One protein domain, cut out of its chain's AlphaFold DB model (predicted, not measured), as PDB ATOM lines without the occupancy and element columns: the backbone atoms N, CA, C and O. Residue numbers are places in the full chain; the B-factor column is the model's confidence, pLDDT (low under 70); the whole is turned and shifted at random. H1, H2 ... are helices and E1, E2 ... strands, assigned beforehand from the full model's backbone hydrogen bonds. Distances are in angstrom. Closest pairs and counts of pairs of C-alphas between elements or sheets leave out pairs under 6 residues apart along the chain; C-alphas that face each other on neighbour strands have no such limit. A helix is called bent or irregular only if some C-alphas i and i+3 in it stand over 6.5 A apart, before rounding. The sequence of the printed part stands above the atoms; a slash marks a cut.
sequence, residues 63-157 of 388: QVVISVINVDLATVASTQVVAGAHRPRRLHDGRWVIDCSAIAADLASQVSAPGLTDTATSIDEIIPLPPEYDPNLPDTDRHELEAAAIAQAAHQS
ATOM      1  N   GLN A  63      -0.795  29.872   1.446       92.75
ATOM      2  CA  GLN A  63      -1.212  29.948   2.839       92.75
ATOM      3  C   GLN A  63      -2.181  28.823   3.175       92.75
ATOM      4  O   GLN A  63      -3.167  28.589   2.477       92.75
ATOM      5  N   VAL A  64      -1.923  28.167   4.302       90.94
ATOM      6  CA  VAL A  64      -2.861  27.249   4.951       90.94
ATOM      7  C   VAL A  64      -3.169  27.795   6.341       90.94
ATOM      8  O   VAL A  64      -2.270  28.237   7.045       90.94
ATOM      9  N   VAL A  65      -4.433  27.780   6.758       90.50
ATOM     10  CA  VAL A  65      -4.826  28.167   8.122       90.50
ATOM     11  C   VAL A  65      -5.214  26.915   8.889       90.50
ATOM     12  O   VAL A  65      -6.136  26.204   8.494       90.50
ATOM     13  N   ILE A  66      -4.534  26.663  10.003       89.56
ATOM     14  CA  ILE A  66      -4.866  25.572  10.918       89.56
ATOM     15  C   ILE A  66      -5.587  26.187  12.106       89.56
ATOM     16  O   ILE A  66      -5.075  27.117  12.723       89.56
ATOM     17  N   SER A  67      -6.778  25.678  12.410       89.12
ATOM     18  CA  SER A  67      -7.571  26.106  13.563       89.12
ATOM     19  C   SER A  67      -7.945  24.904  14.412       89.12
ATOM     20  O   SER A  67      -8.412  23.892  13.890       89.12
ATOM     21  N   VAL A  68      -7.777  25.038  15.721       88.12
ATOM     22  CA  VAL A  68      -8.235  24.073  16.713       88.12
ATOM     23  C   VAL A  68      -9.293  24.741  17.574       88.12
ATOM     24  O   VAL A  68      -9.096  25.844  18.080       88.12
ATOM     25  N   ILE A  69     -10.432  24.070  17.714       86.38
ATOM     26  CA  ILE A  69     -11.590  24.573  18.447       86.38
ATOM     27  C   ILE A  69     -11.897  23.590  19.571       86.38
ATOM     28  O   ILE A  69     -12.170  22.413  19.316       86.38
ATOM     29  N   ASN A  70     -11.896  24.082  20.805       86.50
ATOM     30  CA  ASN A  70     -12.460  23.374  21.941       86.50
ATOM     31  C   ASN A  70     -13.922  23.801  22.097       86.50
ATOM     32  O   ASN A  70     -14.223  24.889  22.590       86.50
ATOM     33  N   VAL A  71     -14.830  22.942  21.636       84.56
ATOM     34  CA  VAL A  71     -16.272  23.229  21.622       84.56
ATOM     35  C   VAL A  71     -16.842  23.329  23.039       84.56
ATOM     36  O   VAL A  71     -17.736  24.141  23.260       84.56
ATOM     37  N   ASP A  72     -16.306  22.565  23.992       82.25
ATOM     38  CA  ASP A  72     -16.820  22.513  25.365       82.25
ATOM     39  C   ASP A  72     -16.482  23.792  26.144       82.25
ATOM     40  O   ASP A  72     -17.286  24.274  26.941       82.25
ATOM     41  N   LEU A  73     -15.312  24.375  25.871       84.44
ATOM     42  CA  LEU A  73     -14.870  25.639  26.469       84.44
ATOM     43  C   LEU A  73     -15.170  26.865  25.598       84.44
ATOM     44  O   LEU A  73     -14.829  27.977  25.992       84.44
ATOM     45  N   ALA A  74     -15.761  26.675  24.415       88.75
ATOM     46  CA  ALA A  74     -15.952  27.718  23.406       88.75
ATOM     47  C   ALA A  74     -14.668  28.528  23.111       88.75
ATOM     48  O   ALA A  74     -14.719  29.738  22.897       88.75
ATOM     49  N   THR A  75     -13.507  27.863  23.097       88.31
ATOM     50  CA  THR A  75     -12.210  28.490  22.796       88.31
ATOM     51  C   THR A  75     -11.680  28.043  21.438       88.31
ATOM     52  O   THR A  75     -11.936  26.928  20.977       88.31
ATOM     53  N   VAL A  76     -10.939  28.931  20.777       92.38
ATOM     54  CA  VAL A  76     -10.329  28.695  19.466       92.38
ATOM     55  C   VAL A  76      -8.900  29.221  19.457       92.38
ATOM     56  O   VAL A  76      -8.626  30.295  19.990       92.38
ATOM     57  N   ALA A  77      -8.000  28.467  18.834       92.31
ATOM     58  CA  ALA A  77      -6.659  28.909  18.493       92.31
ATOM     59  C   ALA A  77      -6.404  28.597  17.022       92.31
ATOM     60  O   ALA A  77      -6.746  27.519  16.532       92.31
ATOM     61  N   SER A  78      -5.795  29.546  16.322       92.19
ATOM     62  CA  SER A  78      -5.504  29.424  14.901       92.19
ATOM     63  C   SER A  78      -4.101  29.923  14.613       92.19
ATOM     64  O   SER A  78      -3.649  30.893  15.215       92.19
ATOM     65  N   THR A  79      -3.436  29.304  13.642       94.06
ATOM     66  CA  THR A  79      -2.199  29.832  13.071       94.06
ATOM     67  C   THR A  79      -2.216  29.734  11.559       94.06
ATOM     68  O   THR A  79      -2.821  28.833  10.973       94.06
ATOM     69  N   GLN A  80      -1.519  30.669  10.927       92.81
ATOM     70  CA  GLN A  80      -1.217  30.602   9.510       92.81
ATOM     71  C   GLN A  80       0.051  29.770   9.308       92.81
ATOM     72  O   GLN A  80       0.992  29.824  10.104       92.81
ATOM     73  N   VAL A  81       0.055  28.986   8.241       93.50
ATOM     74  CA  VAL A  81       1.200  28.263   7.705       93.50
ATOM     75  C   VAL A  81       1.525  28.930   6.379       93.50
ATOM     76  O   VAL A  81       0.816  28.749   5.390       93.50
ATOM     77  N   VAL A  82       2.564  29.756   6.415       95.12
ATOM     78  CA  VAL A  82       3.176  30.451   5.279       95.12
ATOM     79  C   VAL A  82       4.672  30.129   5.277       95.12
ATOM     80  O   VAL A  82       5.184  29.579   6.261       95.12
ATOM     81  N   ALA A  83       5.374  30.446   4.192       96.25
ATOM     82  CA  ALA A  83       6.815  30.228   4.108       96.25
ATOM     83  C   ALA A  83       7.561  30.937   5.254       96.25
ATOM     84  O   ALA A  83       7.247  32.070   5.618       96.25
ATOM     85  N   GLY A  84       8.518  30.245   5.869       95.81
ATOM     86  CA  GLY A  84       9.329  30.721   6.988       95.81
ATOM     87  C   GLY A  84       8.631  30.744   8.353       95.81
ATOM     88  O   GLY A  84       9.312  30.860   9.372       95.81
ATOM     89  N   ALA A  85       7.300  30.601   8.423       95.62
ATOM     90  CA  ALA A  85       6.563  30.706   9.688       95.62
ATOM     91  C   ALA A  85       6.786  29.511  10.625       95.62
ATOM     92  O   ALA A  85       6.752  29.661  11.846       95.62
ATOM     93  N   HIS A  86       7.023  28.323  10.062       95.94
ATOM     94  CA  HIS A  86       7.215  27.085  10.817       95.94
ATOM     95  C   HIS A  86       8.486  26.399  10.356       95.94
ATOM     96  O   HIS A  86       8.696  26.225   9.161       95.94
ATOM     97  N   ARG A  87       9.323  25.973  11.303       96.56
ATOM     98  CA  ARG A  87      10.588  25.306  10.989       96.56
ATOM     99  C   ARG A  87      10.326  23.902  10.433       96.56
ATOM    100  O   ARG A  87       9.796  23.070  11.175       96.56
ATOM    101  N   PRO A  88      10.753  23.584   9.199       97.31
ATOM    102  CA  PRO A  88      10.563  22.241   8.672       97.31
ATOM    103  C   PRO A  88      11.359  21.189   9.444       97.31
ATOM    104  O   PRO A  88      12.440  21.448   9.983       97.31
ATOM    105  N   ARG A  89      10.814  19.975   9.493       96.69
ATOM    106  CA  ARG A  89      11.388  18.823  10.191       96.69
ATOM    107  C   ARG A  89      11.771  17.747   9.186       96.69
ATOM    108  O   ARG A  89      11.064  17.504   8.213       96.69
ATOM    109  N   ARG A  90      12.881  17.060   9.452       96.94
ATOM    110  CA  ARG A  90      13.282  15.884   8.678       96.94
ATOM    111  C   ARG A  90      12.590  14.633   9.221       96.94
ATOM    112  O   ARG A  90      12.659  14.352  10.420       96.94
ATOM    113  N   LEU A  91      11.908  13.895   8.350       94.31
ATOM    114  CA  LEU A  91      11.317  12.595   8.663       94.31
ATOM    115  C   LEU A  91      12.385  11.491   8.704       94.31
ATOM    116  O   LEU A  91      13.530  11.685   8.297       94.31
ATOM    117  N   HIS A  92      12.002  10.311   9.202       93.88
ATOM    118  CA  HIS A  92      12.905   9.155   9.300       93.88
ATOM    119  C   HIS A  92      13.347   8.630   7.925       93.88
ATOM    120  O   HIS A  92      14.430   8.066   7.805       93.88
ATOM    121  N   ASP A  93      12.536   8.846   6.888       94.88
ATOM    122  CA  ASP A  93      12.866   8.529   5.494       94.88
ATOM    123  C   ASP A  93      13.800   9.568   4.837       94.88
ATOM    124  O   ASP A  93      14.175   9.427   3.675       94.88
ATOM    125  N   GLY A  94      14.189  10.608   5.579       95.88
ATOM    126  CA  GLY A  94      15.102  11.650   5.135       95.88
ATOM    127  C   GLY A  94      14.447  12.823   4.407       95.88
ATOM    128  O   GLY A  94      15.169  13.789   4.146       95.88
ATOM    129  N   ARG A  95      13.137  12.786   4.124       96.62
ATOM    130  CA  ARG A  95      12.408  13.897   3.488       96.62
ATOM    131  C   ARG A  95      12.172  15.046   4.466       96.62
ATOM    132  O   ARG A  95      11.997  14.822   5.666       96.62
ATOM    133  N   TRP A  96      12.144  16.269   3.950       98.12
ATOM    134  CA  TRP A  96      11.764  17.459   4.707       98.12
ATOM    135  C   TRP A  96      10.261  17.701   4.612       98.12
ATOM    136  O   TRP A  96       9.665  17.522   3.551       98.12
ATOM    137  N   VAL A  97       9.643  18.084   5.727       97.31
ATOM    138  CA  VAL A  97       8.207  18.362   5.801       97.31
ATOM    139  C   VAL A  97       7.915  19.536   6.729       97.31
ATOM    140  O   VAL A  97       8.636  19.747   7.707       97.31
ATOM    141  N   ILE A  98       6.819  20.248   6.479       96.50
ATOM    142  CA  ILE A  98       6.161  21.063   7.509       96.50
ATOM    143  C   ILE A  98       5.199  20.138   8.257       96.50
ATOM    144  O   ILE A  98       4.324  19.516   7.653       96.50
ATOM    145  N   ASP A  99       5.408  19.999   9.563       94.19
ATOM    146  CA  ASP A  99       4.677  19.059  10.411       94.19
ATOM    147  C   ASP A  99       3.411  19.717  10.984       94.19
ATOM    148  O   ASP A  99       3.419  20.244  12.099       94.19
ATOM    149  N   CYS A 100       2.311  19.711  10.222       91.81
ATOM    150  CA  CYS A 100       1.064  20.332  10.672       91.81
ATOM    151  C   CYS A 100       0.455  19.615  11.881       91.81
ATOM    152  O   CYS A 100      -0.307  20.231  12.623       91.81
ATOM    153  N   SER A 101       0.815  18.350  12.125       88.50
ATOM    154  CA  SER A 101       0.388  17.624  13.322       88.50
ATOM    155  C   SER A 101       0.992  18.229  14.592       88.50
ATOM    156  O   SER A 101       0.280  18.443  15.573       88.50
ATOM    157  N   ALA A 102       2.274  18.607  14.547       90.50
ATOM    158  CA  ALA A 102       2.936  19.293  15.651       90.50
ATOM    159  C   ALA A 102       2.338  20.691  15.886       90.50
ATOM    160  O   ALA A 102       2.110  21.078  17.030       90.50
ATOM    161  N   ILE A 103       2.015  21.412  14.805       92.62
ATOM    162  CA  ILE A 103       1.349  22.723  14.872       92.62
ATOM    163  C   ILE A 103      -0.042  22.594  15.508       92.62
ATOM    164  O   ILE A 103      -0.394  23.354  16.408       92.62
ATOM    165  N   ALA A 104      -0.838  21.613  15.075       90.19
ATOM    166  CA  ALA A 104      -2.163  21.367  15.631       90.19
ATOM    167  C   ALA A 104      -2.101  20.959  17.112       90.19
ATOM    168  O   ALA A 104      -2.950  21.386  17.888       90.19
ATOM    169  N   ALA A 105      -1.096  20.179  17.520       89.25
ATOM    170  CA  ALA A 105      -0.888  19.819  18.921       89.25
ATOM    171  C   ALA A 105      -0.551  21.043  19.792       89.25
ATOM    172  O   ALA A 105      -1.096  21.179  20.889       89.25
ATOM    173  N   ASP A 106       0.285  21.961  19.293       92.19
ATOM    174  CA  ASP A 106       0.572  23.223  19.979       92.19
ATOM    175  C   ASP A 106      -0.701  24.068  20.142       92.19
ATOM    176  O   ASP A 106      -1.062  24.426  21.264       92.19
ATOM    177  N   LEU A 107      -1.467  24.276  19.065       92.62
ATOM    178  CA  LEU A 107      -2.757  24.979  19.122       92.62
ATOM    179  C   LEU A 107      -3.756  24.300  20.072       92.62
ATOM    180  O   LEU A 107      -4.467  24.976  20.815       92.62
ATOM    181  N   ALA A 108      -3.805  22.967  20.085       89.81
ATOM    182  CA  ALA A 108      -4.666  22.201  20.981       89.81
ATOM    183  C   ALA A 108      -4.297  22.413  22.455       89.81
ATOM    184  O   ALA A 108      -5.188  22.513  23.301       89.81
ATOM    185  N   SER A 109      -3.004  22.542  22.764       91.31
ATOM    186  CA  SER A 109      -2.548  22.875  24.115       91.31
ATOM    187  C   SER A 109      -3.035  24.262  24.557       91.31
ATOM    188  O   SER A 109      -3.478  24.420  25.694       91.31
ATOM    189  N   GLN A 110      -3.066  25.236  23.638       93.81
ATOM    190  CA  GLN A 110      -3.515  26.604  23.916       93.81
ATOM    191  C   GLN A 110      -5.014  26.680  24.259       93.81
ATOM    192  O   GLN A 110      -5.411  27.488  25.094       93.81
ATOM    193  N   VAL A 111      -5.850  25.813  23.671       92.62
ATOM    194  CA  VAL A 111      -7.305  25.756  23.936       92.62
ATOM    195  C   VAL A 111      -7.709  24.678  24.946       92.62
ATOM    196  O   VAL A 111      -8.883  24.317  25.040       92.62
ATOM    197  N   SER A 112      -6.754  24.130  25.705       90.94
ATOM    198  CA  SER A 112      -7.009  23.052  26.674       90.94
ATOM    199  C   SER A 112      -7.746  21.851  26.058       90.94
ATOM    200  O   SER A 112      -8.648  21.283  26.673       90.94
ATOM    201  N   ALA A 113      -7.369  21.457  24.837       85.44
ATOM    202  CA  ALA A 113      -7.906  20.297  24.120       85.44
ATOM    203  C   ALA A 113      -6.858  19.168  23.970       85.44
ATOM    204  O   ALA A 113      -6.558  18.753  22.849       85.44
ATOM    205  N   PRO A 114      -6.291  18.628  25.070       74.06
ATOM    206  CA  PRO A 114      -5.194  17.657  25.009       74.06
ATOM    207  C   PRO A 114      -5.591  16.319  24.362       74.06
ATOM    208  O   PRO A 114      -4.722  15.578  23.931       74.06
ATOM    209  N   GLY A 115      -6.888  16.008  24.252       70.38
ATOM    210  CA  GLY A 115      -7.386  14.762  23.653       70.38
ATOM    211  C   GLY A 115      -7.286  14.684  22.125       70.38
ATOM    212  O   GLY A 115      -7.605  13.649  21.551       70.38
ATOM    213  N   LEU A 116      -6.847  15.752  21.447       68.38
ATOM    214  CA  LEU A 116      -6.680  15.748  19.988       68.38
ATOM    215  C   LEU A 116      -5.503  14.877  19.516       68.38
ATOM    216  O   LEU A 116      -5.443  14.527  18.340       68.38
ATOM    217  N   THR A 117      -4.576  14.531  20.413       58.47
ATOM    218  CA  THR A 117      -3.349  13.791  20.080       58.47
ATOM    219  C   THR A 117      -3.531  12.280  19.970       58.47
ATOM    220  O   THR A 117      -2.677  11.628  19.377       58.47
ATOM    221  N   ASP A 118      -4.616  11.711  20.504       52.66
ATOM    222  CA  ASP A 118      -4.748  10.260  20.645       52.66
ATOM    223  C   ASP A 118      -5.783   9.664  19.666       52.66
ATOM    224  O   ASP A 118      -6.996   9.785  19.811       52.66
ATOM    225  N   THR A 119      -5.288   8.867  18.720       48.31
ATOM    226  CA  THR A 119      -5.889   7.584  18.286       48.31
ATOM    227  C   THR A 119      -7.011   7.445  17.243       48.31
ATOM    228  O   THR A 119      -7.340   6.297  16.947       48.31
ATOM    229  N   ALA A 120      -7.529   8.452  16.536       39.81
ATOM    230  CA  ALA A 120      -8.481   8.146  15.444       39.81
ATOM    231  C   ALA A 120      -8.139   8.827  14.115       39.81
ATOM    232  O   ALA A 120      -8.616   9.913  13.805       39.81
ATOM    233  N   THR A 121      -7.350   8.110  13.304       42.88
ATOM    234  CA  THR A 121      -6.914   8.429  11.929       42.88
ATOM    235  C   THR A 121      -5.990   9.639  11.795       42.88
ATOM    236  O   THR A 121      -6.433  10.746  11.518       42.88
ATOM    237  N   SER A 122      -4.695   9.359  11.995       46.41
ATOM    238  CA  SER A 122      -3.525  10.044  11.432       46.41
ATOM    239  C   SER A 122      -3.814  11.416  10.817       46.41
ATOM    240  O   SER A 122      -4.220  11.535   9.655       46.41
ATOM    241  N   ILE A 123      -3.501  12.471  11.566       50.16
ATOM    242  CA  ILE A 123      -3.092  13.720  10.932       50.16
ATOM    243  C   ILE A 123      -1.714  13.432  10.320       50.16
ATOM    244  O   ILE A 123      -0.684  13.873  10.812       50.16
ATOM    245  N   ASP A 124      -1.698  12.673   9.223       58.41
ATOM    246  CA  ASP A 124      -0.596  12.650   8.263       58.41
ATOM    247  C   ASP A 124      -0.653  13.948   7.433       58.41
ATOM    248  O   ASP A 124      -0.445  13.949   6.223       58.41
ATOM    249  N   GLU A 125      -0.992  15.081   8.057       78.50
ATOM    250  CA  GLU A 125      -0.918  16.395   7.419       78.50
ATOM    251  C   GLU A 125       0.517  16.875   7.573       78.50
ATOM    252  O   GLU A 125       0.866  17.775   8.325       78.50
ATOM    253  N   ILE A 126       1.387  16.170   6.872       91.56
ATOM    254  CA  ILE A 126       2.694  16.668   6.506       91.56
ATOM    255  C   ILE A 126       2.514  17.439   5.203       91.56
ATOM    256  O   ILE A 126       1.887  16.941   4.269       91.56
ATOM    257  N   ILE A 127       3.058  18.649   5.120       94.00
ATOM    258  CA  ILE A 127       3.260  19.303   3.826       94.00
ATOM    259  C   ILE A 127       4.649  18.861   3.366       94.00
ATOM    260  O   ILE A 127       5.642  19.321   3.942       94.00
ATOM    261  N   PRO A 128       4.754  17.912   2.417       96.00
ATOM    262  CA  PRO A 128       6.046  17.456   1.945       96.00
ATOM    263  C   PRO A 128       6.738  18.594   1.204       96.00
ATOM    264  O   PRO A 128       6.171  19.177   0.283       96.00
ATOM    265  N   LEU A 129       7.968  18.890   1.609       97.12
ATOM    266  CA  LEU A 129       8.809  19.828   0.885       97.12
ATOM    267  C   LEU A 129       9.469  19.116  -0.301       97.12
ATOM    268  O   LEU A 129       9.688  17.896  -0.249       97.12
ATOM    269  N   PRO A 130       9.754  19.853  -1.386       96.50
ATOM    270  CA  PRO A 130      10.386  19.285  -2.567       96.50
ATOM    271  C   PRO A 130      11.786  18.725  -2.234       96.50
ATOM    272  O   PRO A 130      12.422  19.192  -1.285       96.50
ATOM    273  N   PRO A 131      12.286  17.709  -2.967       97.12
ATOM    274  CA  PRO A 131      13.584  17.080  -2.696       97.12
ATOM    275  C   PRO A 131      14.778  18.042  -2.694       97.12
ATOM    276  O   PRO A 131      15.789  17.756  -2.055       97.12
ATOM    277  N   GLU A 132      14.663  19.157  -3.411       97.69
ATOM    278  CA  GLU A 132      15.664  20.216  -3.523       97.69
ATOM    279  C   GLU A 132      15.755  21.078  -2.256       97.69
ATOM    280  O   GLU A 132      16.718  21.824  -2.094       97.69
ATOM    281  N   TYR A 133      14.776  20.979  -1.350       98.12
ATOM    282  CA  TYR A 133      14.775  21.726  -0.102       98.12
ATOM    283  C   TYR A 133      15.938  21.309   0.805       98.12
ATOM    284  O   TYR A 133      16.053  20.150   1.220       98.12
ATOM    285  N   ASP A 134      16.745  22.291   1.203       97.44
ATOM    286  CA  ASP A 134      17.777  22.151   2.223       97.44
ATOM    287  C   ASP A 134      17.700  23.348   3.192       97.44
ATOM    288  O   ASP A 134      17.605  24.496   2.746       97.44
ATOM    289  N   PRO A 135      17.745  23.127   4.521       97.44
ATOM    290  CA  PRO A 135      17.702  24.214   5.501       97.44
ATOM    291  C   PRO A 135      18.877  25.201   5.396       97.44
ATOM    292  O   PRO A 135      18.793  26.285   5.967       97.44
ATOM    293  N   ASN A 136      19.962  24.835   4.705       97.69
ATOM    294  CA  ASN A 136      21.133  25.681   4.483       97.69
ATOM    295  C   ASN A 136      21.041  26.532   3.203       97.69
ATOM    296  O   ASN A 136      21.975  27.286   2.925       97.69
ATOM    297  N   LEU A 137      19.965  26.412   2.415       97.81
ATOM    298  CA  LEU A 137      19.710  27.329   1.302       97.81
ATOM    299  C   LEU A 137      19.521  28.768   1.814       97.81
ATOM    300  O   LEU A 137      19.074  28.959   2.952       97.81
ATOM    301  N   PRO A 138      19.823  29.787   0.983       98.06
ATOM    302  CA  PRO A 138      19.427  31.162   1.256       98.06
ATOM    303  C   PRO A 138      17.935  31.262   1.592       98.06
ATOM    304  O   PRO A 138      17.116  30.539   1.024       98.06
ATOM    305  N   ASP A 139      17.576  32.178   2.495       96.00
ATOM    306  CA  ASP A 139      16.195  32.318   2.977       96.00
ATOM    307  C   ASP A 139      15.191  32.512   1.834       96.00
ATOM    308  O   ASP A 139      14.114  31.927   1.870       96.00
ATOM    309  N   THR A 140      15.559  33.275   0.801       94.94
ATOM    310  CA  THR A 140      14.726  33.501  -0.388       94.94
ATOM    311  C   THR A 140      14.391  32.195  -1.108       94.94
ATOM    312  O   THR A 140      13.213  31.879  -1.258       94.94
ATOM    313  N   ASP A 141      15.403  31.403  -1.469       96.69
ATOM    314  CA  ASP A 141      15.220  30.134  -2.187       96.69
ATOM    315  C   ASP A 141      14.445  29.124  -1.325       96.69
ATOM    316  O   ASP A 141      13.572  28.394  -1.794       96.69
ATOM    317  N   ARG A 142      14.732  29.108  -0.018       97.44
ATOM    318  CA  ARG A 142      14.051  28.242   0.945       97.44
ATOM    319  C   ARG A 142      12.563  28.579   1.045       97.44
ATOM    320  O   ARG A 142      11.727  27.677   1.010       97.44
ATOM    321  N   HIS A 143      12.239  29.864   1.167       95.88
ATOM    322  CA  HIS A 143      10.860  30.326   1.273       95.88
ATOM    323  C   HIS A 143      10.085  30.120  -0.031       95.88
ATOM    324  O   HIS A 143       8.905  29.796   0.034       95.88
ATOM    325  N   GLU A 144      10.727  30.225  -1.196       94.56
ATOM    326  CA  GLU A 144      10.099  29.907  -2.483       94.56
ATOM    327  C   GLU A 144       9.678  28.427  -2.558       94.56
ATOM    328  O   GLU A 144       8.528  28.116  -2.882       94.56
ATOM    329  N   LEU A 145      10.569  27.507  -2.166       96.56
ATOM    330  CA  LEU A 145      10.268  26.070  -2.119       96.56
ATOM    331  C   LEU A 145       9.168  25.736  -1.096       96.56
ATOM    332  O   LEU A 145       8.300  24.903  -1.365       96.56
ATOM    333  N   GLU A 146       9.178  26.392   0.069       96.94
ATOM    334  CA  GLU A 146       8.114  26.262   1.070       96.94
ATOM    335  C   GLU A 146       6.782  26.802   0.548       96.94
ATOM    336  O   GLU A 146       5.764  26.118   0.658       96.94
ATOM    337  N   ALA A 147       6.770  27.986  -0.067       95.50
ATOM    338  CA  ALA A 147       5.568  28.603  -0.611       95.50
ATOM    339  C   ALA A 147       4.935  27.732  -1.705       95.50
ATOM    340  O   ALA A 147       3.723  27.512  -1.695       95.50
ATOM    341  N   ALA A 148       5.742  27.164  -2.605       93.75
ATOM    342  CA  ALA A 148       5.267  26.234  -3.626       93.75
ATOM    343  C   ALA A 148       4.612  24.982  -3.009       93.75
ATOM    344  O   ALA A 148       3.518  24.584  -3.425       93.75
ATOM    345  N   ALA A 149       5.236  24.394  -1.983       94.81
ATOM    346  CA  ALA A 149       4.696  23.230  -1.280       94.81
ATOM    347  C   ALA A 149       3.398  23.556  -0.518       94.81
ATOM    348  O   ALA A 149       2.425  22.798  -0.584       94.81
ATOM    349  N   ILE A 150       3.344  24.706   0.161       94.50
ATOM    350  CA  ILE A 150       2.152  25.175   0.880       94.50
ATOM    351  C   ILE A 150       1.016  25.460  -0.103       94.50
ATOM    352  O   ILE A 150      -0.110  25.024   0.130       94.50
ATOM    353  N   ALA A 151       1.295  26.120  -1.228       92.75
ATOM    354  CA  ALA A 151       0.304  26.354  -2.273       92.75
ATOM    355  C   ALA A 151      -0.257  25.036  -2.827       92.75
ATOM    356  O   ALA A 151      -1.467  24.924  -3.042       92.75
ATOM    357  N   GLN A 152       0.598  24.025  -3.029       91.50
ATOM    358  CA  GLN A 152       0.176  22.686  -3.444       91.50
ATOM    359  C   GLN A 152      -0.753  22.031  -2.417       91.50
ATOM    360  O   GLN A 152      -1.798  21.485  -2.789       91.50
ATOM    361  N   ALA A 153      -0.416  22.120  -1.131       90.81
ATOM    362  CA  ALA A 153      -1.249  21.603  -0.051       90.81
ATOM    363  C   ALA A 153      -2.600  22.338   0.047       90.81
ATOM    364  O   ALA A 153      -3.650  21.692   0.114       90.81
ATOM    365  N   ALA A 154      -2.591  23.673  -0.029       88.62
ATOM    366  CA  ALA A 154      -3.790  24.512   0.020       88.62
ATOM    367  C   ALA A 154      -4.782  24.176  -1.104       88.62
ATOM    368  O   ALA A 154      -5.999  24.172  -0.899       88.62
ATOM    369  N   HIS A 155      -4.281  23.825  -2.291       85.69
ATOM    370  CA  HIS A 155      -5.134  23.399  -3.397       85.69
ATOM    371  C   HIS A 155      -5.792  22.036  -3.157       85.69
ATOM    372  O   HIS A 155      -6.970  21.858  -3.472       85.69
ATOM    373  N   GLN A 156      -5.054  21.074  -2.599       83.88
ATOM    374  CA  GLN A 156      -5.568  19.724  -2.350       83.88
ATOM    375  C   GLN A 156      -6.611  19.684  -1.232       83.88
ATOM    376  O   GLN A 156      -7.430  18.766  -1.175       83.88
ATOM    377  N   SER A 157      -6.579  20.630  -0.295       69.75
ATOM    378  CA  SER A 157      -7.493  20.659   0.846       69.75
ATOM    379  C   SER A 157      -7.745  22.092   1.291       69.75
ATOM    380  O   SER A 157      -7.107  22.588   2.211       69.75
TER     381      SER A 157
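AT A GLANCE: This is residues 63 to 157 of the 388 residues of an uncharacterized protein of Stackebrandtia endophytica (UniProt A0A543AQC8). A long two-stranded hairpin, E1 and E2, has helix H1 packed on one of its faces, while the longest helix, H3, crosses near the end where E1 begins and E2 ends. A second, much smaller sheet of E3 and E4 lies nearest the middle of the whole and packs on H3 through E4; tiny H2 packs on H1, closest at Ala 108 and Pro 114. The printed part has 95 residues, with three named helices and four named strands in the order E1, E2, E3, H1, H2, E4, H3; both sheets, E1 - E2 and E3 - E4, are antiparallel, and the class is mixed, helices and strands. It is compact, with a radius of gyration of the C-alphas of 14.3 A, yet elongated, spanning 43 by 24 by 24 A.

IN THESE COORDINATES: Find C-alpha 64 at (-2.861, 27.249, 4.951); from there E1, residues 64 to 70, runs 19.9 A. E2, residues 75 to 81, runs 20.2 A to C-alpha 81 at (1.200, 28.263, 7.705). Look next at E3, residues 96 to 99, and E4, residues 126 to 128. H1, residues 100 to 110, is 15.4 A long. H2, residues 114 to 117, is irregular, but only just: C-alphas 114 and 117 are 6.53 A apart. H3, residues 139 to 156, runs 25.7 A to C-alpha 156 at (-5.568, 19.724, -2.350).

HOW THE PARTS SIT: Begin with the hairpin E1 and E2, antiparallel at 165 degrees, where N 66 and O 79 are 2.9 A apart and N 77 and O 68 2.9 A, within hydrogen-bond range. The closest C-alphas of E1 and H1 are those of Val 68 and Ala 108, 5.9 A apart, and of E2 and H1 those of Ala 77 and Leu 107, 5.6 A. H1 and H2 touch, closest at the C-alphas of Ala 108 and Pro 114, 6.1 A. E3 and E4 are antiparallel at 152 degrees, with N 98 and O 127 at 2.9 A. Residues 89 to 90 pair antiparallel with residues 96 to 97 of E3. Look to H3 for the closest C-alphas to E4, Ala 153 and Ile 127 at 6.4 A, and to E1, Ala 154 and Val 64 at 5.7 A. E3 and H3 are near each other; H1 and H3 are apart. In H1 and H3 every O i to N i+4 pair is within hydrogen-bond range; H2 is too short for such a pair.

THE WHOLE: The two C-alphas farthest apart, those of Asp 72 and Pro 138, are 44.4 A from each other. The printed part has no cut. Look at residues 82 to 95 for the long link, E2 to E3. The mean pLDDT of the printed part is 88.4; it is under 70 at residues 116 to 124, of which 116 to 117 belong to H2, and at residue 157.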